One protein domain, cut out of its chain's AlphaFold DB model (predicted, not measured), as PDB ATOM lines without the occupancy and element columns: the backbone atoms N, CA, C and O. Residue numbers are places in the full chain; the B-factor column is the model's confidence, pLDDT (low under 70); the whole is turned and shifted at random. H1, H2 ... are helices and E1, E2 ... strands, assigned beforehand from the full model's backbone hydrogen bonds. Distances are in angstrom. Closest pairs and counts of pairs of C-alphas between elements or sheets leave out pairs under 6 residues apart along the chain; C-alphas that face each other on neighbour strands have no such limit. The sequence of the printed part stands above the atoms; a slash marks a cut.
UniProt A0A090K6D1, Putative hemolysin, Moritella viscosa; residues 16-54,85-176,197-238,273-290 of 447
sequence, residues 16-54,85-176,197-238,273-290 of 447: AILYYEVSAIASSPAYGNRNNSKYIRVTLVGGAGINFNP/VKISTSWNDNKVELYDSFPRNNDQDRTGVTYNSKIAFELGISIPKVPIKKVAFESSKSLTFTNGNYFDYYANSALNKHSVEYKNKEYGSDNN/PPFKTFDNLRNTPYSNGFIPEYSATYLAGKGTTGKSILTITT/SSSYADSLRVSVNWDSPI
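This is residues 16 to 54, 85 to 176, 197 to 238 and 273 to 290 of the 447 residues of the protein "Putative hemolysin" of Moritella viscosa (UniProt A0A090K6D1). Two twisted sheets, E7 E8 E3 E10 E11 and E1 E2 E9 E4, lie face to face as a sandwich, and the long hairpin of E5 and E6 covers part of the four-strand sheet's other face as a third layer. Together they form a stack of sheets, face to face in turn, in a rod that spans 75 by 32 by 29 A. The printed part has 191 residues, with E1 to E8, H1 and E9 to E11 along the chain; each sheet is antiparallel and the class is mostly strand. It is only just loose, close to compact, with a radius of gyration of the C-alphas of 19.9 A.

Start at E1, residues 16 to 26, which forms a hairpin with E2, residues 38 to 51; N 21 and O 43 are 2.8 A apart. Next across this sheet come E9, residues 219 to 224, with N 42 and O 220 at 2.8 A, and the edge strand E4, residues 96 to 102, with N 99 and O 221 at 2.8 A. In the other sheet, look at E3, residues 85 to 91: its neighbours are E8, residues 161 to 168, with N 87 and O 164 at 2.9 A, and E10, residues 231 to 238, with N 88 and O 237 at 2.8 A. The edge strands are E7, residues 151 to 158, with N 154 and O 165 at 2.8 A, and E11, residues 273 to 285, with N 236 and O 280 at 2.8 A. The facing parts of these sheets are 8.5 A centre to centre, their strands at 15 degrees; the closest C-alphas of E4 and E8, Leu 98 and Lys 161, are 6.8 A apart. E5, residues 114 to 127, and E6, residues 130 to 144, form a hairpin, with N 119 and O 139 at 3.1 A. It is face to face with the four-strand sheet, strands at 39 degrees; the closest C-alphas of E1 and E5, Ala 26 and Phe 121, are 6.8 A apart. H1, residues 209 to 212, only grazes that sheet and is too short for an O i to N i+4 pair; its one O i to N i+3 pair is not within range.

Find C-alpha 16 at (181.990, 205.433, 218.082); E1 runs 32.6 A from there. E2, 36.3 A, bends by 67 degrees at residue 48, and E5, 35.1 A, by 54 degrees at residue 121. E6 covers 40.5 A; E11 covers 39.0 A and ends at C-alpha 285, (158.338, 211.892, 234.588).

The farthest C-alphas, Lys 129 and Pro 197, are 77.3 A apart. Cuts leave gaps of 16.4 A from C-alpha 54 to 85, 19.5 A from 176 to 197 and 16.1 A from 238 to 273. The links E1 to E2 and E4 to E5 are long. Mean pLDDT of the printed part is 78.0; 49 residues are under 70, among them 106 to 127 and 132 to 149.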
ATOM      1  N   ALA A  16     183.206 206.115 217.661       81.44
ATOM      2  CA  ALA A  16     181.990 205.433 218.082       81.44
ATOM      3  C   ALA A  16     180.890 206.487 218.246       81.44
ATOM      4  O   ALA A  16     180.827 207.187 219.260       81.44
ATOM      5  N   ILE A  17     180.062 206.660 217.214       83.44
ATOM      6  CA  ILE A  17     178.949 207.619 217.221       83.44
ATOM      7  C   ILE A  17     177.664 206.868 216.902       83.44
ATOM      8  O   ILE A  17     177.460 206.429 215.771       83.44
ATOM      9  N   LEU A  18     176.794 206.783 217.905       85.06
ATOM     10  CA  LEU A  18     175.477 206.162 217.841       85.06
ATOM     11  C   LEU A  18     174.409 207.181 218.253       85.06
ATOM     12  O   LEU A  18     174.607 207.950 219.198       85.06
ATOM     13  N   TYR A  19     173.276 207.177 217.558       86.75
ATOM     14  CA  TYR A  19     172.138 208.050 217.825       86.75
ATOM     15  C   TYR A  19     170.948 207.242 218.326       86.75
ATOM     16  O   TYR A  19     170.413 206.391 217.620       86.75
ATOM     17  N   TYR A  20     170.508 207.545 219.543       88.44
ATOM     18  CA  TYR A  20     169.344 206.917 220.151       88.44
ATOM     19  C   TYR A  20     168.132 207.842 220.068       88.44
ATOM     20  O   TYR A  20     168.205 209.016 220.430       88.44
ATOM     21  N   GLU A  21     167.008 207.290 219.633       88.19
ATOM     22  CA  GLU A  21     165.688 207.896 219.738       88.19
ATOM     23  C   GLU A  21     164.982 207.333 220.977       88.19
ATOM     24  O   GLU A  21     164.962 206.116 221.186       88.19
ATOM     25  N   VAL A  22     164.401 208.216 221.795       89.81
ATOM     26  CA  VAL A  22     163.571 207.838 222.943       89.81
ATOM     27  C   VAL A  22     162.169 208.390 222.733       89.81
ATOM     28  O   VAL A  22     161.965 209.602 222.766       89.81
ATOM     29  N   SER A  23     161.206 207.498 222.529       86.44
ATOM     30  CA  SER A  23     159.813 207.841 222.252       86.44
ATOM     31  C   SER A  23     158.950 207.529 223.476       86.44
ATOM     32  O   SER A  23     159.041 206.438 224.043       86.44
ATOM     33  N   ALA A  24     158.092 208.470 223.872       86.38
ATOM     34  CA  ALA A  24     157.090 208.276 224.916       86.38
ATOM     35  C   ALA A  24     155.710 208.091 224.282       86.38
ATOM     36  O   ALA A  24     155.301 208.899 223.449       86.38
ATOM     37  N   ILE A  25     155.009 207.022 224.655       83.25
ATOM     38  CA  ILE A  25     153.745 206.617 224.029       83.25
ATOM     39  C   ILE A  25     152.736 206.301 225.136       83.25
ATOM     40  O   ILE A  25     153.083 205.692 226.145       83.25
ATOM     41  N   ALA A  26     151.478 206.687 224.957       81.75
ATOM     42  CA  ALA A  26     150.368 206.198 225.773       81.75
ATOM     43  C   ALA A  26     149.563 205.183 224.954       81.75
ATOM     44  O   ALA A  26     149.349 205.408 223.767       81.75
ATOM     45  N   SER A  27     149.111 204.085 225.569       75.69
ATOM     46  CA  SER A  27     148.300 203.055 224.889       75.69
ATOM     47  C   SER A  27     147.020 203.614 224.282       75.69
ATOM     48  O   SER A  27     146.513 203.110 223.287       75.69
ATOM     49  N   SER A  28     146.458 204.617 224.945       73.94
ATOM     50  CA  SER A  28     145.173 205.195 224.614       73.94
ATOM     51  C   SER A  28     145.090 206.629 225.133       73.94
ATOM     52  O   SER A  28     145.919 207.038 225.960       73.94
ATOM     53  N   PRO A  29     144.082 207.399 224.699       72.88
ATOM     54  CA  PRO A  29     143.865 208.748 225.180       72.88
ATOM     55  C   PRO A  29     143.223 208.692 226.571       72.88
ATOM     56  O   PRO A  29     142.224 208.002 226.789       72.88
ATOM     57  N   ALA A  30     143.816 209.378 227.543       71.06
ATOM     58  CA  ALA A  30     143.314 209.513 228.905       71.06
ATOM     59  C   ALA A  30     142.615 210.863 229.032       71.06
ATOM     60  O   ALA A  30     143.272 211.899 229.128       71.06
ATOM     61  N   TYR A  31     141.288 210.831 229.095       63.78
ATOM     62  CA  TYR A  31     140.453 212.014 229.326       63.78
ATOM     63  C   TYR A  31     140.265 212.331 230.822       63.78
ATOM     64  O   TYR A  31     139.649 213.329 231.162       63.78
ATOM     65  N   GLY A  32     140.782 211.474 231.713       61.16
ATOM     66  CA  GLY A  32     140.611 211.557 233.164       61.16
ATOM     67  C   GLY A  32     141.576 210.627 233.910       61.16
ATOM     68  O   GLY A  32     142.790 210.704 233.710       61.16
ATOM     69  N   ASN A  33     141.056 209.753 234.783       53.41
ATOM     70  CA  ASN A  33     141.869 208.923 235.682       53.41
ATOM     71  C   ASN A  33     142.996 208.144 234.968       53.41
ATOM     72  O   ASN A  33     142.834 207.642 233.855       53.41
ATOM     73  N   ARG A  34     144.151 208.038 235.644       57.25
ATOM     74  CA  ARG A  34     145.501 207.704 235.127       57.25
ATOM     75  C   ARG A  34     145.710 206.242 234.665       57.25
ATOM     76  O   ARG A  34     146.830 205.738 234.726       57.25
ATOM     77  N   ASN A  35     144.670 205.557 234.197       62.81
ATOM     78  CA  ASN A  35     144.661 204.106 233.952       62.81
ATOM     79  C   ASN A  35     145.191 203.653 232.582       62.81
ATOM     80  O   ASN A  35     145.032 202.483 232.227       62.81
ATOM     81  N   ASN A  36     145.850 204.536 231.832       72.56
ATOM     82  CA  ASN A  36     146.434 204.169 230.546       72.56
ATOM     83  C   ASN A  36     147.843 203.615 230.738       72.56
ATOM     84  O   ASN A  36     148.622 204.113 231.557       72.56
ATOM     85  N   SER A  37     148.152 202.578 229.966       82.19
ATOM     86  CA  SER A  37     149.489 202.011 229.895       82.19
ATOM     87  C   SER A  37     150.420 203.027 229.238       82.19
ATOM     88  O   SER A  37     150.077 203.644 228.226       82.19
ATOM     89  N   LYS A  38     151.593 203.232 229.834       89.00
ATOM     90  CA  LYS A  38     152.592 204.194 229.356       89.00
ATOM     91  C   LYS A  38     153.791 203.417 228.861       89.00
ATOM     92  O   LYS A  38     154.280 202.549 229.578       89.00
ATOM     93  N   TYR A  39     154.282 203.749 227.680       89.44
ATOM     94  CA  TYR A  39     155.440 203.106 227.092       89.44
ATOM     95  C   TYR A  39     156.574 204.093 226.894       89.44
ATOM     96  O   TYR A  39     156.361 205.248 226.517       89.44
ATOM     97  N   ILE A  40     157.787 203.600 227.097       92.06
ATOM     98  CA  ILE A  40     159.013 204.252 226.654       92.06
ATOM     99  C   ILE A  40     159.718 203.293 225.712       92.06
ATOM    100  O   ILE A  40     160.082 202.184 226.102       92.06
ATOM    101  N   ARG A  41     159.916 203.729 224.472       90.56
ATOM    102  CA  ARG A  41     160.673 202.992 223.468       90.56
ATOM    103  C   ARG A  41     162.024 203.657 223.280       90.56
ATOM    104  O   ARG A  41     162.097 204.846 222.997       90.56
ATOM    105  N   VAL A  42     163.084 202.874 223.402       91.44
ATOM    106  CA  VAL A  42     164.447 203.257 223.035       91.44
ATOM    107  C   VAL A  42     164.770 202.564 221.732       91.44
ATOM    108  O   VAL A  42     164.533 201.367 221.601       91.44
ATOM    109  N   THR A  43     165.289 203.286 220.748       89.00
ATOM    110  CA  THR A  43     165.758 202.674 219.503       89.00
ATOM    111  C   THR A  43     167.035 203.335 219.027       89.00
ATOM    112  O   THR A  43     167.134 204.558 219.017       89.00
ATOM    113  N   LEU A  44     167.999 202.530 218.599       85.44
ATOM    114  CA  LEU A  44     169.153 203.011 217.858       85.44
ATOM    115  C   LEU A  44     168.719 203.316 216.420       85.44
ATOM    116  O   LEU A  44     168.211 202.441 215.726       85.44
ATOM    117  N   VAL A  45     168.855 204.574 216.001       82.62
ATOM    118  CA  VAL A  45     168.360 205.074 214.703       82.62
ATOM    119  C   VAL A  45     169.461 205.381 213.695       82.62
ATOM    120  O   VAL A  45     169.168 205.789 212.578       82.62
ATOM    121  N   GLY A  46     170.722 205.188 214.077       80.00
ATOM    122  CA  GLY A  46     171.867 205.352 213.189       80.00
ATOM    123  C   GLY A  46     173.062 205.967 213.903       80.00
ATOM    124  O   GLY A  46     173.231 205.811 215.111       80.00
ATOM    125  N   GLY A  47     173.889 206.674 213.139       79.81
ATOM    126  CA  GLY A  47     175.162 207.234 213.581       79.81
ATOM    127  C   GLY A  47     176.266 206.959 212.564       79.81
ATOM    128  O   GLY A  47     176.030 206.286 211.566       79.81
ATOM    129  N   ALA A  48     177.472 207.465 212.824       79.25
ATOM    130  CA  ALA A  48     178.643 207.111 212.013       79.25
ATOM    131  C   ALA A  48     179.110 205.661 212.262       79.25
ATOM    132  O   ALA A  48     179.980 205.163 211.555       79.25
ATOM    133  N   GLY A  49     178.536 204.990 213.268       81.69
ATOM    134  CA  GLY A  49     178.896 203.636 213.659       81.69
ATOM    135  C   GLY A  49     180.138 203.596 214.538       81.69
ATOM    136  O   GLY A  49     180.550 204.601 215.125       81.69
ATOM    137  N   ILE A  50     180.682 202.391 214.666       85.88
ATOM    138  CA  ILE A  50     181.851 202.064 215.477       85.88
ATOM    139  C   ILE A  50     182.972 201.631 214.544       85.88
ATOM    140  O   ILE A  50     182.837 200.616 213.862       85.88
ATOM    141  N   ASN A  51     184.072 202.375 214.531       84.12
ATOM    142  CA  ASN A  51     185.220 202.100 213.684       84.12
ATOM    143  C   ASN A  51     186.544 202.339 214.426       84.12
ATOM    144  O   ASN A  51     186.730 203.387 215.043       84.12
ATOM    145  N   PHE A  52     187.456 201.369 214.327       80.06
ATOM    146  CA  PHE A  52     188.832 201.424 214.840       80.06
ATOM    147  C   PHE A  52     189.883 201.655 213.734       80.06
ATOM    148  O   PHE A  52     191.081 201.688 214.002       80.06
ATOM    149  N   ASN A  53     189.449 201.764 212.472       78.50
ATOM    150  CA  ASN A  53     190.283 201.941 211.280       78.50
ATOM    151  C   ASN A  53     191.536 201.034 211.268       78.50
ATOM    152  O   ASN A  53     192.664 201.525 211.118       78.50
ATOM    153  N   PRO A  54     191.372 199.703 211.434       75.56
ATOM    154  CA  PRO A  54     192.497 198.781 211.590       75.56
ATOM    155  C   PRO A  54     193.371 198.676 210.330       75.56
ATOM    156  O   PRO A  54     194.531 198.278 210.416       75.56
ATOM    157  N   VAL A  85     180.315 194.463 220.696       92.12
ATOM    158  CA  VAL A  85     179.513 195.645 221.025       92.12
ATOM    159  C   VAL A  85     178.330 195.221 221.861       92.12
ATOM    160  O   VAL A  85     177.506 194.436 221.407       92.12
ATOM    161  N   LYS A  86     178.202 195.775 223.058       95.12
ATOM    162  CA  LYS A  86     177.068 195.527 223.936       95.12
ATOM    163  C   LYS A  86     176.277 196.802 224.147       95.12
ATOM    164  O   LYS A  86     176.792 197.773 224.693       95.12
ATOM    165  N   ILE A  87     175.005 196.774 223.767       95.25
ATOM    166  CA  ILE A  87     174.041 197.817 224.115       95.25
ATOM    167  C   ILE A  87     173.146 197.269 225.211       95.25
ATOM    168  O   ILE A  87     172.616 196.164 225.096       95.25
ATOM    169  N   SER A  88     172.963 198.030 226.282       96.56
ATOM    170  CA  SER A  88     172.046 197.681 227.356       96.56
ATOM    171  C   SER A  88     171.181 198.860 227.761       96.56
ATOM    172  O   SER A  88     171.598 200.014 227.744       96.56
ATOM    173  N   THR A  89     169.952 198.552 228.152       96.94
ATOM    174  CA  THR A  89     169.068 199.477 228.838       96.94
ATOM    175  C   THR A  89     168.651 198.892 230.171       96.94
ATOM    176  O   THR A  89     168.458 197.683 230.312       96.94
ATOM    177  N   SER A  90     168.553 199.758 231.170       96.44
ATOM    178  CA  SER A  90     168.129 199.380 232.512       96.44
ATOM    179  C   SER A  90     167.403 200.522 233.189       96.44
ATOM    180  O   SER A  90     167.812 201.679 233.051       96.44
ATOM    181  N   TRP A  91     166.401 200.179 233.984       96.06
ATOM    182  CA  TRP A  91     165.696 201.125 234.833       96.06
ATOM    183  C   TRP A  91     166.161 201.033 236.282       96.06
ATOM    184  O   TRP A  91     166.593 199.980 236.752       96.06
ATOM    185  N   ASN A  92     166.100 202.161 236.987       94.12
ATOM    186  CA  ASN A  92     166.468 202.246 238.400       94.12
ATOM    187  C   ASN A  92     165.383 201.719 239.355       94.12
ATOM    188  O   ASN A  92     165.639 201.618 240.551       94.12
ATOM    189  N   ASP A  93     164.186 201.425 238.850       88.50
ATOM    190  CA  ASP A  93     163.067 200.896 239.619       88.50
ATOM    191  C   ASP A  93     162.350 199.765 238.865       88.50
ATOM    192  O   ASP A  93     162.661 199.460 237.711       88.50
ATOM    193  N   ASN A  94     161.404 199.124 239.551       85.94
ATOM    194  CA  ASN A  94     160.598 198.021 239.023       85.94
ATOM    195  C   ASN A  94     159.179 198.480 238.636       85.94
ATOM    196  O   ASN A  94     158.271 197.658 238.566       85.94
ATOM    197  N   LYS A  95     158.952 199.789 238.427       87.56
ATOM    198  CA  LYS A  95     157.640 200.310 237.982       87.56
ATOM    199  C   LYS A  95     157.364 199.997 236.512       87.56
ATOM    200  O   LYS A  95     156.239 200.165 236.039       87.56
ATOM    201  N   VAL A  96     158.413 199.600 235.801       91.75
ATOM    202  CA  VAL A  96     158.415 199.305 234.381       91.75
ATOM    203  C   VAL A  96     158.869 197.884 234.119       91.75
ATOM    204  O   VAL A  96     159.770 197.369 234.784       91.75
ATOM    205  N   GLU A  97     158.276 197.291 233.098       93.25
ATOM    206  CA  GLU A  97     158.621 195.976 232.593       93.25
ATOM    207  C   GLU A  97     158.950 196.030 231.100       93.25
ATOM    208  O   GLU A  97     158.470 196.897 230.367       93.25
ATOM    209  N   LEU A  98     159.807 195.129 230.636       92.75
ATOM    210  CA  LEU A  98     160.146 194.976 229.235       92.75
ATOM    211  C   LEU A  98     158.936 194.389 228.511       92.75
ATOM    212  O   LEU A  98     158.532 193.258 228.765       92.75
ATOM    213  N   TYR A  99     158.374 195.172 227.601       90.25
ATOM    214  CA  TYR A  99     157.193 194.806 226.828       90.25
ATOM    215  C   TYR A  99     157.565 194.153 225.498       90.25
ATOM    216  O   TYR A  99     157.024 193.116 225.123       90.25
ATOM    217  N   ASP A 100     158.502 194.766 224.780       87.69
ATOM    218  CA  ASP A 100     158.985 194.284 223.490       87.69
ATOM    219  C   ASP A 100     160.464 194.639 223.344       87.69
ATOM    220  O   ASP A 100     160.938 195.637 223.890       87.69
ATOM    221  N   SER A 101     161.203 193.830 222.601       87.88
ATOM    222  CA  SER A 101     162.602 194.089 222.312       87.88
ATOM    223  C   SER A 101     163.030 193.470 220.995       87.88
ATOM    224  O   SER A 101     162.434 192.504 220.507       87.88
ATOM    225  N   PHE A 102     164.092 194.044 220.446       80.06
ATOM    226  CA  PHE A 102     164.710 193.616 219.211       80.06
ATOM    227  C   PHE A 102     166.221 193.926 219.216       80.06
ATOM    228  O   PHE A 102     166.607 195.027 219.628       80.06
ATOM    229  N   PRO A 103     167.066 193.022 218.686       79.12
ATOM    230  CA  PRO A 103     166.744 191.658 218.235       79.12
ATOM    231  C   PRO A 103     166.442 190.668 219.381       79.12
ATOM    232  O   PRO A 103     166.701 190.945 220.552       79.12
ATOM    233  N   ARG A 104     165.872 189.500 219.043       80.19
ATOM    234  CA  ARG A 104     165.585 188.384 219.972       80.19
ATOM    235  C   ARG A 104     166.393 187.144 219.581       80.19
ATOM    236  O   ARG A 104     166.692 186.955 218.406       80.19
ATOM    237  N   ASN A 105     166.723 186.271 220.537       80.25
ATOM    238  CA  ASN A 105     167.550 185.082 220.256       80.25
ATOM    239  C   ASN A 105     166.900 184.104 219.264       80.25
ATOM    240  O   ASN A 105     167.606 183.446 218.514       80.25
ATOM    241  N   ASN A 106     165.568 184.048 219.207       67.88
ATOM    242  CA  ASN A 106     164.851 183.141 218.304       67.88
ATOM    243  C   ASN A 106     164.957 183.540 216.817       67.88
ATOM    244  O   ASN A 106     164.534 182.774 215.955       67.88
ATOM    245  N   ASP A 107     165.503 184.721 216.515       60.50
ATOM    246  CA  ASP A 107     165.640 185.247 215.152       60.50
ATOM    247  C   ASP A 107     167.069 185.090 214.587       60.50
ATOM    248  O   ASP A 107     167.349 185.559 213.484       60.50
ATOM    249  N   GLN A 108     167.968 184.397 215.306       58.94
ATOM    250  CA  GLN A 108     169.381 184.247 214.926       58.94
ATOM    251  C   GLN A 108     169.578 183.576 213.554       58.94
ATOM    252  O   GLN A 108     170.472 183.968 212.813       58.94
ATOM    253  N   ASP A 109     168.720 182.642 213.149       56.94
ATOM    254  CA  ASP A 109     168.898 181.916 211.881       56.94
ATOM    255  C   ASP A 109     168.193 182.575 210.680       56.94
ATOM    256  O   ASP A 109     168.214 182.042 209.569       56.94
ATOM    257  N   ARG A 110     167.540 183.732 210.869       53.69
ATOM    258  CA  ARG A 110     166.708 184.359 209.831       53.69
ATOM    259  C   ARG A 110     167.404 185.591 209.237       53.69
ATOM    260  O   ARG A 110     167.499 186.640 209.866       53.69
ATOM    261  N   THR A 111     167.873 185.484 207.996       50.72
ATOM    262  CA  THR A 111     168.464 186.599 207.233       50.72
ATOM    263  C   THR A 111     167.390 187.369 206.459       50.72
ATOM    264  O   THR A 111     166.526 186.743 205.847       50.72
ATOM    265  N   GLY A 112     167.444 188.706 206.429       48.47
ATOM    266  CA  GLY A 112     166.505 189.528 205.650       48.47
ATOM    267  C   GLY A 112     165.132 189.714 206.303       48.47
ATOM    268  O   GLY A 112     164.164 190.049 205.623       48.47
ATOM    269  N   VAL A 113     165.022 189.485 207.615       48.19
ATOM    270  CA  VAL A 113     163.773 189.709 208.346       48.19
ATOM    271  C   VAL A 113     163.629 191.193 208.648       48.19
ATOM    272  O   VAL A 113     164.411 191.770 209.401       48.19
ATOM    273  N   THR A 114     162.593 191.806 208.081       51.09
ATOM    274  CA  THR A 114     162.108 193.107 208.534       51.09
ATOM    275  C   THR A 114     161.257 192.897 209.780       51.09
ATOM    276  O   THR A 114     160.120 192.423 209.695       51.09
ATOM    277  N   TYR A 115     161.797 193.229 210.950       50.50
ATOM    278  CA  TYR A 115     161.021 193.200 212.183       50.50
ATOM    279  C   TYR A 115     160.199 194.477 212.289       50.50
ATOM    280  O   TYR A 115     160.745 195.578 212.292       50.50
ATOM    281  N   ASN A 116     158.882 194.315 212.391       51.03
ATOM    282  CA  ASN A 116     157.952 195.401 212.651       51.03
ATOM    283  C   ASN A 116     157.591 195.369 214.136       51.03
ATOM    284  O   ASN A 116     156.667 194.652 214.521       51.03
ATOM    285  N   SER A 117     158.282 196.147 214.979       48.38
ATOM    286  CA  SER A 117     157.773 196.381 216.338       48.38
ATOM    287  C   SER A 117     156.516 197.232 216.204       48.38
ATOM    288  O   SER A 117     156.602 198.437 215.952       48.38
ATOM    289  N   LYS A 118     155.355 196.583 216.302       54.59
ATOM    290  CA  LYS A 118     154.040 197.214 216.240       54.59
ATOM    291  C   LYS A 118     153.568 197.494 217.656       54.59
ATOM    292  O   LYS A 118     153.224 196.577 218.393       54.59
ATOM    293  N   ILE A 119     153.516 198.769 218.020       53.28
ATOM    294  CA  ILE A 119     152.681 199.196 219.143       53.28
ATOM    295  C   ILE A 119     151.408 199.741 218.520       53.28
ATOM    296  O   ILE A 119     151.458 200.740 217.802       53.28
ATOM    297  N   ALA A 120     150.289 199.064 218.761       52.03
ATOM    298  CA  ALA A 120     148.978 199.645 218.526       52.03
ATOM    299  C   ALA A 120     148.706 200.643 219.656       52.03
ATOM    300  O   ALA A 120     148.829 200.303 220.836       52.03
ATOM    301  N   PHE A 121     148.387 201.880 219.301       58.59
ATOM    302  CA  PHE A 121     148.041 202.921 220.256       58.59
ATOM    303  C   PHE A 121     146.922 203.782 219.691       58.59
ATOM    304  O   PHE A 121     146.834 204.032 218.493       58.59
ATOM    305  N   GLU A 122     146.043 204.249 220.559       56.50
ATOM    306  CA  GLU A 122     145.000 205.188 220.172       56.50
ATOM    307  C   GLU A 122     145.444 206.609 220.523       56.50
ATOM    308  O   GLU A 122     145.867 206.873 221.652       56.50
ATOM    309  N   LEU A 123     145.312 207.534 219.571       57.59
ATOM    310  CA  LEU A 123     145.505 208.959 219.817       57.59
ATOM    311  C   LEU A 123     144.167 209.681 219.861       57.59
ATOM    312  O   LEU A 123     143.278 209.466 219.033       57.59
ATOM    313  N   GLY A 124     144.055 210.584 220.827       59.88
ATOM    314  CA  GLY A 124     142.981 211.549 220.896       59.88
ATOM    315  C   GLY A 124     143.389 212.768 220.092       59.88
ATOM    316  O   GLY A 124     144.232 213.534 220.549       59.88
ATOM    317  N   ILE A 125     142.820 212.948 218.903       64.06
ATOM    318  CA  ILE A 125     143.142 214.099 218.053       64.06
ATOM    319  C   ILE A 125     142.223 215.262 218.419       64.06
ATOM    320  O   ILE A 125     140.999 215.099 218.459       64.06
ATOM    321  N   SER A 126     142.808 216.439 218.642       66.25
ATOM    322  CA  SER A 126     142.035 217.665 218.813       66.25
ATOM    323  C   SER A 126     141.609 218.198 217.450       66.25
ATOM    324  O   SER A 126     142.435 218.528 216.593       66.25
ATOM    325  N   ILE A 127     140.296 218.278 217.256       69.00
ATOM    326  CA  ILE A 127     139.674 218.969 216.132       69.00
ATOM    327  C   ILE A 127     139.041 220.237 216.707       69.00
ATOM    328  O   ILE A 127     138.331 220.137 217.712       69.00
ATOM    329  N   PRO A 128     139.267 221.423 216.112       70.19
ATOM    330  CA  PRO A 128     138.677 222.652 216.616       70.19
ATOM    331  C   PRO A 128     137.167 222.520 216.829       70.19
ATOM    332  O   PRO A 128     136.452 222.071 215.937       70.19
ATOM    333  N   LYS A 129     136.696 222.923 218.012       76.50
ATOM    334  CA  LYS A 129     135.280 222.960 218.429       76.50
ATOM    335  C   LYS A 129     134.567 221.602 218.498       76.50
ATOM    336  O   LYS A 129     133.379 221.555 218.802       76.50
ATOM    337  N   VAL A 130     135.265 220.496 218.251       78.44
ATOM    338  CA  VAL A 130     134.691 219.146 218.286       78.44
ATOM    339  C   VAL A 130     135.344 218.364 219.425       78.44
ATOM    340  O   VAL A 130     136.567 218.437 219.578       78.44
ATOM    341  N   PRO A 131     134.568 217.601 220.218       76.06
ATOM    342  CA  PRO A 131     135.134 216.668 221.180       76.06
ATOM    343  C   PRO A 131     136.185 215.769 220.534       76.06
ATOM    344  O   PRO A 131     136.035 215.343 219.384       76.06
ATOM    345  N   ILE A 132     137.249 215.467 221.270       67.69
ATOM    346  CA  ILE A 132     138.344 214.646 220.762       67.69
ATOM    347  C   ILE A 132     137.813 213.311 220.240       67.69
ATOM    348  O   ILE A 132     137.111 212.576 220.938       67.69
ATOM    349  N   LYS A 133     138.212 212.973 219.012       65.44
ATOM    350  CA  LYS A 133     137.951 211.662 218.418       65.44
ATOM    351  C   LYS A 133     139.136 210.739 218.663       65.44
ATOM    352  O   LYS A 133     140.293 211.155 218.564       65.44
ATOM    353  N   LYS A 134     138.835 209.479 218.972       63.28
ATOM    354  CA  LYS A 134     139.829 208.405 219.024       63.28
ATOM    355  C   LYS A 134     140.149 207.964 217.609       63.28
ATOM    356  O   LYS A 134     139.239 207.641 216.848       63.28
ATOM    357  N   VAL A 135     141.430 207.929 217.284       49.38
ATOM    358  CA  VAL A 135     141.918 207.323 216.050       49.38
ATOM    359  C   VAL A 135     142.960 206.286 216.439       49.38
ATOM    360  O   VAL A 135     143.880 206.578 217.204       49.38
ATOM    361  N   ALA A 136     142.774 205.060 215.956       46.69
ATOM    362  CA  ALA A 136     143.738 203.990 216.143       46.69
ATOM    363  C   ALA A 136     144.931 204.224 215.212       46.69
ATOM    364  O   ALA A 136     144.764 204.415 214.007       46.69
ATOM    365  N   PHE A 137     146.129 204.209 215.782       50.34
ATOM    366  CA  PHE A 137     147.391 204.289 215.067       50.34
ATOM    367  C   PHE A 137     148.237 203.055 215.382       50.34
ATOM    368  O   PHE A 137     148.209 202.505 216.483       50.34
ATOM    369  N   GLU A 138     149.038 202.629 214.412       44.06
ATOM    370  CA  GLU A 138     150.086 201.638 214.632       44.06
ATOM    371  C   GLU A 138     151.439 202.326 214.462       44.06
ATOM    372  O   GLU A 138     151.740 202.881 213.406       44.06
ATOM    373  N   SER A 139     152.281 202.294 215.496       41.81
ATOM    374  CA  SER A 139     153.682 202.686 215.358       41.81
ATOM    375  C   SER A 139     154.431 201.424 214.991       41.81
ATOM    376  O   SER A 139     154.798 200.642 215.871       41.81
ATOM    377  N   SER A 140     154.613 201.214 213.690       39.47
ATOM    378  CA  SER A 140     155.500 200.190 213.157       39.47
ATOM    379  C   SER A 140     156.884 200.788 212.959       39.47
ATOM    380  O   SER A 140     157.052 201.722 212.173       39.47
ATOM    381  N   LYS A 141     157.887 200.241 213.644       43.34
ATOM    382  CA  LYS A 141     159.282 200.485 213.279       43.34
ATOM    383  C   LYS A 141     159.812 199.243 212.594       43.34
ATOM    384  O   LYS A 141     159.845 198.186 213.219       43.34
ATOM    385  N   SER A 142     160.153 199.400 211.323       36.69
ATOM    386  CA  SER A 142     160.753 198.370 210.486       36.69
ATOM    387  C   SER A 142     162.269 198.448 210.628       36.69
ATOM    388  O   SER A 142     162.866 199.464 210.274       36.69
ATOM    389  N   LEU A 143     162.883 197.403 211.169       43.19
ATOM    390  CA  LEU A 143     164.335 197.213 211.174       43.19
ATOM    391  C   LEU A 143     164.621 196.016 210.273       43.19
ATOM    392  O   LEU A 143     164.076 194.937 210.507       43.19
ATOM    393  N   THR A 144     165.381 196.228 209.200       41.19
ATOM    394  CA  THR A 144     165.737 195.161 208.260       41.19
ATOM    395  C   THR A 144     167.106 194.643 208.621       41.19
ATOM    396  O   THR A 144     168.126 195.255 208.311       41.19
ATOM    397  N   PHE A 145     167.099 193.468 209.227       43.25
ATOM    398  CA  PHE A 145     168.311 192.810 209.641       43.25
ATOM    399  C   PHE A 145     168.913 192.004 208.496       43.25
ATOM    400  O   PHE A 145     168.247 191.172 207.870       43.25
ATOM    401  N   THR A 146     170.211 192.183 208.274       48.81
ATOM    402  CA  THR A 146     171.003 191.225 207.499       48.81
ATOM    403  C   THR A 146     171.878 190.453 208.480       48.81
ATOM    404  O   THR A 146     173.046 190.795 208.663       48.81
ATOM    405  N   ASN A 147     171.319 189.432 209.149       48.19
ATOM    406  CA  ASN A 147     172.193 188.478 209.834       48.19
ATOM    407  C   ASN A 147     173.118 187.821 208.818       48.19
ATOM    408  O   ASN A 147     172.728 187.612 207.670       48.19
ATOM    409  N   GLY A 148     174.281 187.377 209.281       53.25
ATOM    410  CA  GLY A 148     174.839 186.145 208.730       53.25
ATOM    411  C   GLY A 148     176.347 186.121 208.583       53.25
ATOM    412  O   GLY A 148     176.948 185.088 208.885       53.25
ATOM    413  N   ASN A 149     176.971 187.226 208.171       65.94
ATOM    414  CA  ASN A 149     178.346 187.138 207.667       65.94
ATOM    415  C   ASN A 149     179.415 187.525 208.697       65.94
ATOM    416  O   ASN A 149     180.420 186.832 208.786       65.94
ATOM    417  N   TYR A 150     179.201 188.575 209.502       77.44
ATOM    418  CA  TYR A 150     180.296 189.179 210.281       77.44
ATOM    419  C   TYR A 150     180.098 189.195 211.803       77.44
ATOM    420  O   TYR A 150     181.068 189.052 212.550       77.44
ATOM    421  N   PHE A 151     178.869 189.362 212.292       82.00
ATOM    422  CA  PHE A 151     178.592 189.415 213.726       82.00
ATOM    423  C   PHE A 151     177.465 188.461 214.090       82.00
ATOM    424  O   PHE A 151     176.400 188.510 213.479       82.00
ATOM    425  N   ASP A 152     177.700 187.641 215.109       84.38
ATOM    426  CA  ASP A 152     176.630 186.972 215.841       84.38
ATOM    427  C   ASP A 152     176.095 187.939 216.905       84.38
ATOM    428  O   ASP A 152     176.788 188.877 217.308       84.38
ATOM    429  N   TYR A 153     174.873 187.731 217.391       86.19
ATOM    430  CA  TYR A 153     174.334 188.528 218.492       86.19
ATOM    431  C   TYR A 153     173.692 187.650 219.556       86.19
ATOM    432  O   TYR A 153     173.143 186.592 219.260       86.19
ATOM    433  N   TYR A 154     173.713 188.118 220.799       88.94
ATOM    434  CA  TYR A 154     173.029 187.496 221.923       88.94
ATOM    435  C   TYR A 154     172.218 188.540 222.683       88.94
ATOM    436  O   TYR A 154     172.757 189.513 223.216       88.94
ATOM    437  N   ALA A 155     170.910 188.329 222.735       90.50
ATOM    438  CA  ALA A 155     169.969 189.145 223.475       90.50
ATOM    439  C   ALA A 155     169.716 188.541 224.865       90.50
ATOM    440  O   ALA A 155     169.506 187.340 225.023       90.50
ATOM    441  N   ASN A 156     169.696 189.389 225.887       93.44
ATOM    442  CA  ASN A 156     169.322 189.030 227.248       93.44
ATOM    443  C   ASN A 156     168.239 189.994 227.735       93.44
ATOM    444  O   ASN A 156     168.400 191.213 227.652       93.44
ATOM    445  N   SER A 157     167.145 189.435 228.239       92.00
ATOM    446  CA  SER A 157     165.985 190.175 228.716       92.00
ATOM    447  C   SER A 157     165.688 189.793 230.158       92.00
ATOM    448  O   SER A 157     165.618 188.616 230.501       92.00
ATOM    449  N   ALA A 158     165.478 190.806 230.990       90.81
ATOM    450  CA  ALA A 158     164.967 190.686 232.347       90.81
ATOM    451  C   ALA A 158     163.767 191.629 232.513       90.81
ATOM    452  O   ALA A 158     163.444 192.384 231.597       90.81
ATOM    453  N   LEU A 159     163.132 191.618 233.691       89.62
ATOM    454  CA  LEU A 159     161.917 192.399 233.941       89.62
ATOM    455  C   LEU A 159     162.079 193.868 233.530       89.62
ATOM    456  O   LEU A 159     161.310 194.344 232.722       89.62
ATOM    457  N   ASN A 160     163.098 194.573 234.016       92.75
ATOM    458  CA  ASN A 160     163.300 196.006 233.771       92.75
ATOM    459  C   ASN A 160     164.632 196.318 233.066       92.75
ATOM    460  O   ASN A 160     165.185 197.416 233.211       92.75
ATOM    461  N   LYS A 161     165.191 195.332 232.352       95.25
ATOM    462  CA  LYS A 161     166.482 195.448 231.665       95.25
ATOM    463  C   LYS A 161     166.482 194.650 230.372       95.25
ATOM    464  O   LYS A 161     165.929 193.554 230.315       95.25
ATOM    465  N   HIS A 162     167.193 195.153 229.377       95.50
ATOM    466  CA  HIS A 162     167.424 194.439 228.131       95.50
ATOM    467  C   HIS A 162     168.812 194.757 227.591       95.50
ATOM    468  O   HIS A 162     169.230 195.915 227.593       95.50
ATOM    469  N   SER A 163     169.527 193.757 227.089       96.38
ATOM    470  CA  SER A 163     170.818 193.960 226.438       96.38
ATOM    471  C   SER A 163     170.981 193.097 225.207       96.38
ATOM    472  O   SER A 163     170.532 191.956 225.204       96.38
ATOM    473  N   VAL A 164     171.709 193.613 224.226       93.12
ATOM    474  CA  VAL A 164     172.118 192.890 223.026       93.12
ATOM    475  C   VAL A 164     173.627 193.020 222.905       93.12
ATOM    476  O   VAL A 164     174.161 194.128 222.935       93.12
ATOM    477  N   GLU A 165     174.309 191.885 222.821       93.62
ATOM    478  CA  GLU A 165     175.750 191.800 222.613       93.62
ATOM    479  C   GLU A 165     176.030 191.231 221.227       93.62
ATOM    480  O   GLU A 165     175.685 190.090 220.948       93.62
ATOM    481  N   TYR A 166     176.661 192.030 220.380       90.25
ATOM    482  CA  TYR A 166     177.188 191.645 219.081       90.25
ATOM    483  C   TYR A 166     178.623 191.158 219.240       90.25
ATOM    484  O   TYR A 166     179.428 191.814 219.905       90.25
ATOM    485  N   LYS A 167     178.946 190.027 218.618       90.06
ATOM    486  CA  LYS A 167     180.238 189.347 218.705       90.06
ATOM    487  C   LYS A 167     180.781 189.073 217.319       90.06
ATOM    488  O   LYS A 167     180.068 188.548 216.470       90.06
ATOM    489  N   ASN A 168     182.037 189.429 217.091       88.19
ATOM    490  CA  ASN A 168     182.719 189.165 215.837       88.19
ATOM    491  C   ASN A 168     182.788 187.645 215.580       88.19
ATOM    492  O   ASN A 168     183.435 186.907 216.318       88.19
ATOM    493  N   LYS A 169     182.096 187.191 214.529       84.69
ATOM    494  CA  LYS A 169     181.864 185.776 214.195       84.69
ATOM    495  C   LYS A 169     183.090 185.055 213.639       84.69
ATOM    496  O   LYS A 169     183.188 183.828 213.725       84.69
ATOM    497  N   GLU A 170     184.007 185.781 213.014       83.75
ATOM    498  CA  GLU A 170     185.113 185.154 212.294       83.75
ATOM    499  C   GLU A 170     186.460 185.422 212.944       83.75
ATOM    500  O   GLU A 170     187.237 184.495 213.121       83.75
ATOM    501  N   TYR A 171     186.723 186.650 213.376       85.38
ATOM    502  CA  TYR A 171     188.022 187.035 213.927       85.38
ATOM    503  C   TYR A 171     187.923 187.557 215.366       85.38
ATOM    504  O   TYR A 171     188.869 188.167 215.859       85.38
ATOM    505  N   GLY A 172     186.789 187.348 216.041       87.56
ATOM    506  CA  GLY A 172     186.569 187.768 217.424       87.56
ATOM    507  C   GLY A 172     187.302 186.919 218.457       87.56
ATOM    508  O   GLY A 172     187.782 185.825 218.173       87.56
ATOM    509  N   SER A 173     187.337 187.411 219.693       88.12
ATOM    510  CA  SER A 173     187.991 186.748 220.829       88.12
ATOM    511  C   SER A 173     187.326 185.433 221.251       88.12
ATOM    512  O   SER A 173     187.980 184.583 221.848       88.12
ATOM    513  N   ASP A 174     186.046 185.234 220.921       84.94
ATOM    514  CA  ASP A 174     185.302 184.002 221.235       84.94
ATOM    515  C   ASP A 174     185.598 182.867 220.231       84.94
ATOM    516  O   ASP A 174     185.125 181.738 220.383       84.94
ATOM    517  N   ASN A 175     186.393 183.155 219.197       74.50
ATOM    518  CA  ASN A 175     186.552 182.333 218.012       74.50
ATOM    519  C   ASN A 175     188.053 182.223 217.756       74.50
ATOM    520  O   ASN A 175     188.703 183.212 217.456       74.50
ATOM    521  N   ASN A 176     188.641 181.027 217.783       75.62
ATOM    522  CA  ASN A 176     190.092 180.938 217.557       75.62
ATOM    523  C   ASN A 176     190.509 181.377 216.138       75.62
ATOM    524  O   ASN A 176     191.675 181.650 215.909       75.62
ATOM    525  N   PRO A 197     206.766 191.606 210.918       82.38
ATOM    526  CA  PRO A 197     205.432 191.323 211.448       82.38
ATOM    527  C   PRO A 197     204.800 190.083 210.782       82.38
ATOM    528  O   PRO A 197     204.682 190.053 209.557       82.38
ATOM    529  N   PRO A 198     204.321 189.084 211.552       79.00
ATOM    530  CA  PRO A 198     203.684 187.897 210.970       79.00
ATOM    531  C   PRO A 198     202.310 188.164 210.330       79.00
ATOM    532  O   PRO A 198     201.845 187.354 209.535       79.00
ATOM    533  N   PHE A 199     201.658 189.288 210.646       77.69
ATOM    534  CA  PHE A 199     200.387 189.695 210.044       77.69
ATOM    535  C   PHE A 199     200.658 190.890 209.127       77.69
ATOM    536  O   PHE A 199     200.546 192.045 209.537       77.69
ATOM    537  N   LYS A 200     201.109 190.617 207.896       63.97
ATOM    538  CA  LYS A 200     201.573 191.668 206.972       63.97
ATOM    539  C   LYS A 200     200.466 192.683 206.655       63.97
ATOM    540  O   LYS A 200     200.748 193.876 206.555       63.97
ATOM    541  N   THR A 201     199.214 192.233 206.572       65.12
ATOM    542  CA  THR A 201     198.047 193.091 206.349       65.12
ATOM    543  C   THR A 201     196.786 192.524 207.005       65.12
ATOM    544  O   THR A 201     196.590 191.317 207.101       65.12
ATOM    545  N   PHE A 202     195.883 193.410 207.425       76.81
ATOM    546  CA  PHE A 202     194.509 193.049 207.784       76.81
ATOM    547  C   PHE A 202     193.593 193.071 206.553       76.81
ATOM    548  O   PHE A 202     192.467 193.560 206.615       76.81
ATOM    549  N   ASP A 203     194.068 192.568 205.409       74.06
ATOM    550  CA  ASP A 203     193.315 192.640 204.151       74.06
ATOM    551  C   ASP A 203     191.986 191.880 204.228       74.06
ATOM    552  O   ASP A 203     190.986 192.371 203.713       74.06
ATOM    553  N   ASN A 204     191.932 190.778 204.982       77.00
ATOM    554  CA  ASN A 204     190.692 190.039 205.258       77.00
ATOM    555  C   ASN A 204     189.672 190.847 206.083       77.00
ATOM    556  O   ASN A 204     188.497 190.493 206.124       77.00
ATOM    557  N   LEU A 205     190.102 191.927 206.749       78.06
ATOM    558  CA  LEU A 205     189.207 192.856 207.439       78.06
ATOM    559  C   LEU A 205     188.753 194.001 206.526       78.06
ATOM    560  O   LEU A 205     187.747 194.629 206.848       78.06
ATOM    561  N   ARG A 206     189.438 194.286 205.405       77.94
ATOM    562  CA  ARG A 206     189.063 195.391 204.506       77.94
ATOM    563  C   ARG A 206     187.692 195.148 203.894       77.94
ATOM    564  O   ARG A 206     187.356 194.034 203.513       77.94
ATOM    565  N   ASN A 207     186.925 196.222 203.729       73.81
ATOM    566  CA  ASN A 207     185.567 196.171 203.179       73.81
ATOM    567  C   ASN A 207     184.580 195.336 204.008       73.81
ATOM    568  O   ASN A 207     183.489 195.022 203.533       73.81
ATOM    569  N   THR A 208     184.928 195.026 205.258       77.94
ATOM    570  CA  THR A 208     184.036 194.365 206.212       77.94
ATOM    571  C   THR A 208     183.573 195.362 207.281       77.94
ATOM    572  O   THR A 208     184.242 196.373 207.525       77.94
ATOM    573  N   PRO A 209     182.473 195.083 207.998       76.00
ATOM    574  CA  PRO A 209     182.067 195.876 209.158       76.00
ATOM    575  C   PRO A 209     183.119 195.932 210.282       76.00
ATOM    576  O   PRO A 209     183.036 196.812 211.135       76.00
ATOM    577  N   TYR A 210     184.128 195.048 210.284       75.50
ATOM    578  CA  TYR A 210     185.252 195.117 211.223       75.50
ATOM    579  C   TYR A 210     186.153 196.343 210.983       75.50
ATOM    580  O   TYR A 210     186.800 196.800 211.928       75.50
ATOM    581  N   SER A 211     186.195 196.870 209.745       68.69
ATOM    582  CA  SER A 211     187.030 198.016 209.340       68.69
ATOM    583  C   SER A 211     186.264 199.234 208.820       68.69
ATOM    584  O   SER A 211     186.807 200.332 208.845       68.69
ATOM    585  N   ASN A 212     185.041 199.061 208.307       69.00
ATOM    586  CA  ASN A 212     184.298 200.122 207.607       69.00
ATOM    587  C   ASN A 212     183.224 200.801 208.466       69.00
ATOM    588  O   ASN A 212     182.477 201.643 207.971       69.00
ATOM    589  N   GLY A 213     183.149 200.448 209.748       76.06
ATOM    590  CA  GLY A 213     182.125 200.941 210.653       76.06
ATOM    591  C   GLY A 213     181.004 199.927 210.844       76.06
ATOM    592  O   GLY A 213     180.370 199.473 209.894       76.06
ATOM    593  N   PHE A 214     180.745 199.591 212.102       84.06
ATOM    594  CA  PHE A 214     179.633 198.741 212.500       84.06
ATOM    595  C   PHE A 214     178.539 199.577 213.164       84.06
ATOM    596  O   PHE A 214     178.807 200.339 214.097       84.06
ATOM    597  N   ILE A 215     177.302 199.422 212.698       84.31
ATOM    598  CA  ILE A 215     176.119 200.028 213.310       84.31
ATOM    599  C   ILE A 215     175.262 198.876 213.848       84.31
ATOM    600  O   ILE A 215     174.657 198.162 213.050       84.31
ATOM    601  N   PRO A 216     175.230 198.650 215.174       84.81
ATOM    602  CA  PRO A 216     174.357 197.637 215.752       84.81
ATOM    603  C   PRO A 216     172.885 198.020 215.581       84.81
ATOM    604  O   PRO A 216     172.540 199.194 215.457       84.81
ATOM    605  N   GLU A 217     172.002 197.031 215.660       83.00
ATOM    606  CA  GLU A 217     170.564 197.266 215.763       83.00
ATOM    607  C   GLU A 217     170.113 197.107 217.217       83.00
ATOM    608  O   GLU A 217     170.586 196.237 217.954       83.00
ATOM    609  N   TYR A 218     169.216 197.971 217.679       87.56
ATOM    610  CA  TYR A 218     168.726 197.883 219.050       87.56
ATOM    611  C   TYR A 218     167.380 198.573 219.197       87.56
ATOM    612  O   TYR A 218     167.251 199.757 218.881       87.56
ATOM    613  N   SER A 219     166.397 197.867 219.747       89.31
ATOM    614  CA  SER A 219     165.149 198.458 220.213       89.31
ATOM    615  C   SER A 219     164.676 197.781 221.494       89.31
ATOM    616  O   SER A 219     164.686 196.558 221.609       89.31
ATOM    617  N   ALA A 220     164.239 198.579 222.459       91.56
ATOM    618  CA  ALA A 220     163.617 198.095 223.683       91.56
ATOM    619  C   ALA A 220     162.420 198.981 224.012       91.56
ATOM    620  O   ALA A 220     162.547 200.201 224.121       91.56
ATOM    621  N   THR A 221     161.256 198.365 224.167       91.88
ATOM    622  CA  THR A 221     160.026 199.016 224.603       91.88
ATOM    623  C   THR A 221     159.713 198.557 226.014       91.88
ATOM    624  O   THR A 221     159.573 197.365 226.274       91.88
ATOM    625  N   TYR A 222     159.562 199.519 226.913       93.38
ATOM    626  CA  TYR A 222     159.195 199.301 228.301       93.38
ATOM    627  C   TYR A 222     157.778 199.790 228.552       93.38
ATOM    628  O   TYR A 222     157.409 200.851 228.057       93.38
ATOM    629  N   LEU A 223     157.017 199.036 229.335       92.12
ATOM    630  CA  LEU A 223     155.670 199.343 229.793       92.12
ATOM    631  C   LEU A 223     155.719 199.718 231.274       92.12
ATOM    632  O   LEU A 223     156.214 198.947 232.086       92.12
ATOM    633  N   ALA A 224     155.184 200.877 231.640       91.44
ATOM    634  CA  ALA A 224     154.898 201.209 233.030       91.44
ATOM    635  C   ALA A 224     153.507 200.705 233.422       91.44
ATOM    636  O   ALA A 224     152.547 200.861 232.658       91.44
ATOM    637  N   GLY A 225     153.386 200.171 234.640       80.81
ATOM    638  CA  GLY A 225     152.103 199.729 235.190       80.81
ATOM    639  C   GLY A 225     151.035 200.832 235.162       80.81
ATOM    640  O   GLY A 225     151.345 202.031 235.223       80.81
ATOM    641  N   LYS A 226     149.757 200.445 235.089       81.62
ATOM    642  CA  LYS A 226     148.634 201.400 235.093       81.62
ATOM    643  C   LYS A 226     148.685 202.274 236.346       81.62
ATOM    644  O   LYS A 226     148.928 201.781 237.442       81.62
ATOM    645  N   GLY A 227     148.470 203.578 236.184       79.25
ATOM    646  CA  GLY A 227     148.516 204.522 237.302       79.25
ATOM    647  C   GLY A 227     149.919 204.886 237.790       79.25
ATOM    648  O   GLY A 227     150.014 205.644 238.747       79.25
ATOM    649  N   THR A 228     150.999 204.426 237.148       86.94
ATOM    650  CA  THR A 228     152.372 204.796 237.536       86.94
ATOM    651  C   THR A 228     152.576 206.314 237.568       86.94
ATOM    652  O   THR A 228     152.255 207.014 236.600       86.94
ATOM    653  N   THR A 229     153.148 206.811 238.668       87.00
ATOM    654  CA  THR A 229     153.445 208.229 238.924       87.00
ATOM    655  C   THR A 229     154.905 208.448 239.340       87.00
ATOM    656  O   THR A 229     155.663 207.504 239.626       87.00
ATOM    657  N   GLY A 230     155.310 209.716 239.394       88.44
ATOM    658  CA  GLY A 230     156.640 210.144 239.798       88.44
ATOM    659  C   GLY A 230     157.679 209.993 238.692       88.44
ATOM    660  O   GLY A 230     157.358 209.929 237.505       88.44
ATOM    661  N   LYS A 231     158.954 209.952 239.089       91.19
ATOM    662  CA  LYS A 231     160.090 209.903 238.164       91.19
ATOM    663  C   LYS A 231     160.796 208.552 238.203       91.19
ATOM    664  O   LYS A 231     160.980 207.994 239.283       91.19
ATOM    665  N   SER A 232     161.254 208.106 237.039       93.88
ATOM    666  CA  SER A 232     162.147 206.958 236.854       93.88
ATOM    667  C   SER A 232     163.335 207.367 235.986       93.88
ATOM    668  O   SER A 232     163.273 208.358 235.251       93.88
ATOM    669  N   ILE A 233     164.441 206.638 236.087       94.00
ATOM    670  CA  ILE A 233     165.657 206.880 235.309       94.00
ATOM    671  C   ILE A 233     165.923 205.659 234.442       94.00
ATOM    672  O   ILE A 233     166.181 204.567 234.947       94.00
ATOM    673  N   LEU A 234     165.906 205.892 233.136       95.19
ATOM    674  CA  LEU A 234     166.384 204.969 232.125       95.19
ATOM    675  C   LEU A 234     167.872 205.240 231.887       95.19
ATOM    676  O   LEU A 234     168.260 206.366 231.574       95.19
ATOM    677  N   THR A 235     168.697 204.206 231.994       96.00
ATOM    678  CA  THR A 235     170.112 204.249 231.611       96.00
ATOM    679  C   THR A 235     170.301 203.418 230.352       96.00
ATOM    680  O   THR A 235     169.901 202.255 230.330       96.00
ATOM    681  N   ILE A 236     170.907 204.011 229.326       94.81
ATOM    682  CA  ILE A 236     171.307 203.368 228.074       94.81
ATOM    683  C   ILE A 236     172.833 203.311 228.081       94.81
ATOM    684  O   ILE A 236     173.472 204.359 228.081       94.81
ATOM    685  N   THR A 237     173.417 202.120 228.085       95.00
ATOM    686  CA  THR A 237     174.870 201.926 228.090       95.00
ATOM    687  C   THR A 237     175.301 201.259 226.795       95.00
ATOM    688  O   THR A 237     174.708 200.268 226.375       95.00
ATOM    689  N   THR A 238     176.342 201.796 226.166       93.12
ATOM    690  CA  THR A 238     177.039 201.160 225.042       93.12
ATOM    691  C   THR A 238     178.450 200.826 225.495       93.12
ATOM    692  O   THR A 238     179.170 201.730 225.906       93.12
ATOM    693  N   SER A 273     192.580 192.906 224.888       90.19
ATOM    694  CA  SER A 273     191.221 193.444 224.759       90.19
ATOM    695  C   SER A 273     191.079 194.758 225.527       90.19
ATOM    696  O   SER A 273     191.498 194.849 226.682       90.19
ATOM    697  N   SER A 274     190.463 195.752 224.888       89.81
ATOM    698  CA  SER A 274     190.191 197.076 225.461       89.81
ATOM    699  C   SER A 274     188.693 197.360 225.425       89.81
ATOM    700  O   SER A 274     188.075 197.199 224.375       89.81
ATOM    701  N   SER A 275     188.108 197.808 226.541       89.38
ATOM    702  CA  SER A 275     186.677 198.145 226.651       89.38
ATOM    703  C   SER A 275     186.473 199.655 226.715       89.38
ATOM    704  O   SER A 275     187.146 200.348 227.482       89.38
ATOM    705  N   TYR A 276     185.501 200.154 225.961       89.00
ATOM    706  CA  TYR A 276     185.126 201.558 225.883       89.00
ATOM    707  C   TYR A 276     183.623 201.686 226.111       89.00
ATOM    708  O   TYR A 276     182.825 201.407 225.217       89.00
ATOM    709  N   ALA A 277     183.241 202.115 227.314       89.62
ATOM    710  CA  ALA A 277     181.845 202.248 227.698       89.62
ATOM    711  C   ALA A 277     181.423 203.715 227.836       89.62
ATOM    712  O   ALA A 277     182.143 204.529 228.418       89.62
ATOM    713  N   ASP A 278     180.228 204.028 227.339       89.06
ATOM    714  CA  ASP A 278     179.547 205.300 227.572       89.06
ATOM    715  C   ASP A 278     178.085 205.056 227.956       89.06
ATOM    716  O   ASP A 278     177.480 204.052 227.560       89.06
ATOM    717  N   SER A 279     177.512 205.962 228.748       90.00
ATOM    718  CA  SER A 279     176.152 205.813 229.266       90.00
ATOM    719  C   SER A 279     175.355 207.105 229.178       90.00
ATOM    720  O   SER A 279     175.767 208.131 229.710       90.00
ATOM    721  N   LEU A 280     174.164 207.028 228.590       89.75
ATOM    722  CA  LEU A 280     173.175 208.097 228.569       89.75
ATOM    723  C   LEU A 280     172.107 207.828 229.629       89.75
ATOM    724  O   LEU A 280     171.529 206.742 229.679       89.75
ATOM    725  N   ARG A 281     171.800 208.834 230.452       92.00
ATOM    726  CA  ARG A 281     170.733 208.751 231.458       92.00
ATOM    727  C   ARG A 281     169.585 209.682 231.092       92.00
ATOM    728  O   ARG A 281     169.788 210.884 230.915       92.00
ATOM    729  N   VAL A 282     168.382 209.123 231.016       90.06
ATOM    730  CA  VAL A 282     167.139 209.819 230.672       90.06
ATOM    731  C   VAL A 282     166.195 209.770 231.868       90.06
ATOM    732  O   VAL A 282     165.836 208.694 232.346       90.06
ATOM    733  N   SER A 283     165.789 210.941 232.364       91.12
ATOM    734  CA  SER A 283     164.781 211.046 233.421       91.12
ATOM    735  C   SER A 283     163.384 211.104 232.811       91.12
ATOM    736  O   SER A 283     163.092 211.992 232.012       91.12
ATOM    737  N   VAL A 284     162.519 210.172 233.204       90.69
ATOM    738  CA  VAL A 284     161.136 210.076 232.734       90.69
ATOM    739  C   VAL A 284     160.202 210.451 233.874       90.69
ATOM    740  O   VAL A 284     160.188 209.792 234.909       90.69
ATOM    741  N   ASN A 285     159.424 211.519 233.685       88.88
ATOM    742  CA  ASN A 285     158.338 211.892 234.588       88.88
ATOM    743  C   ASN A 285     157.031 211.262 234.096       88.88
ATOM    744  O   ASN A 285     156.477 211.709 233.093       88.88
ATOM    745  N   TRP A 286     156.518 210.259 234.802       87.62
ATOM    746  CA  TRP A 286     155.281 209.570 234.431       87.62
ATOM    747  C   TRP A 286     154.039 210.445 234.578       87.62
ATOM    748  O   TRP A 286     153.020 210.154 233.956       87.62
ATOM    749  N   ASP A 287     154.111 211.518 235.362       83.31
ATOM    750  CA  ASP A 287     153.038 212.509 235.465       83.31
ATOM    751  C   ASP A 287     153.050 213.509 234.303       83.31
ATOM    752  O   ASP A 287     152.141 214.327 234.192       83.31
ATOM    753  N   SER A 288     154.043 213.421 233.408       81.44
ATOM    754  CA  SER A 288     154.123 214.271 232.225       81.44
ATOM    755  C   SER A 288     152.863 214.137 231.360       81.44
ATOM    756  O   SER A 288     152.437 213.012 231.062       81.44
ATOM    757  N   PRO A 289     152.303 215.256 230.875       77.88
ATOM    758  CA  PRO A 289     151.139 215.237 230.000       77.88
ATOM    759  C   PRO A 289     151.348 214.497 228.679       77.88
ATOM    760  O   PRO A 289     150.371 214.091 228.069       77.88
ATOM    761  N   ILE A 290     152.593 214.257 228.246       79.44
ATOM    762  CA  ILE A 290     152.883 213.452 227.045       79.44
ATOM    763  C   ILE A 290     152.262 212.046 227.120       79.44
ATOM    764  O   ILE A 290     151.899 211.458 226.106       79.44
TER     765      ILE A 290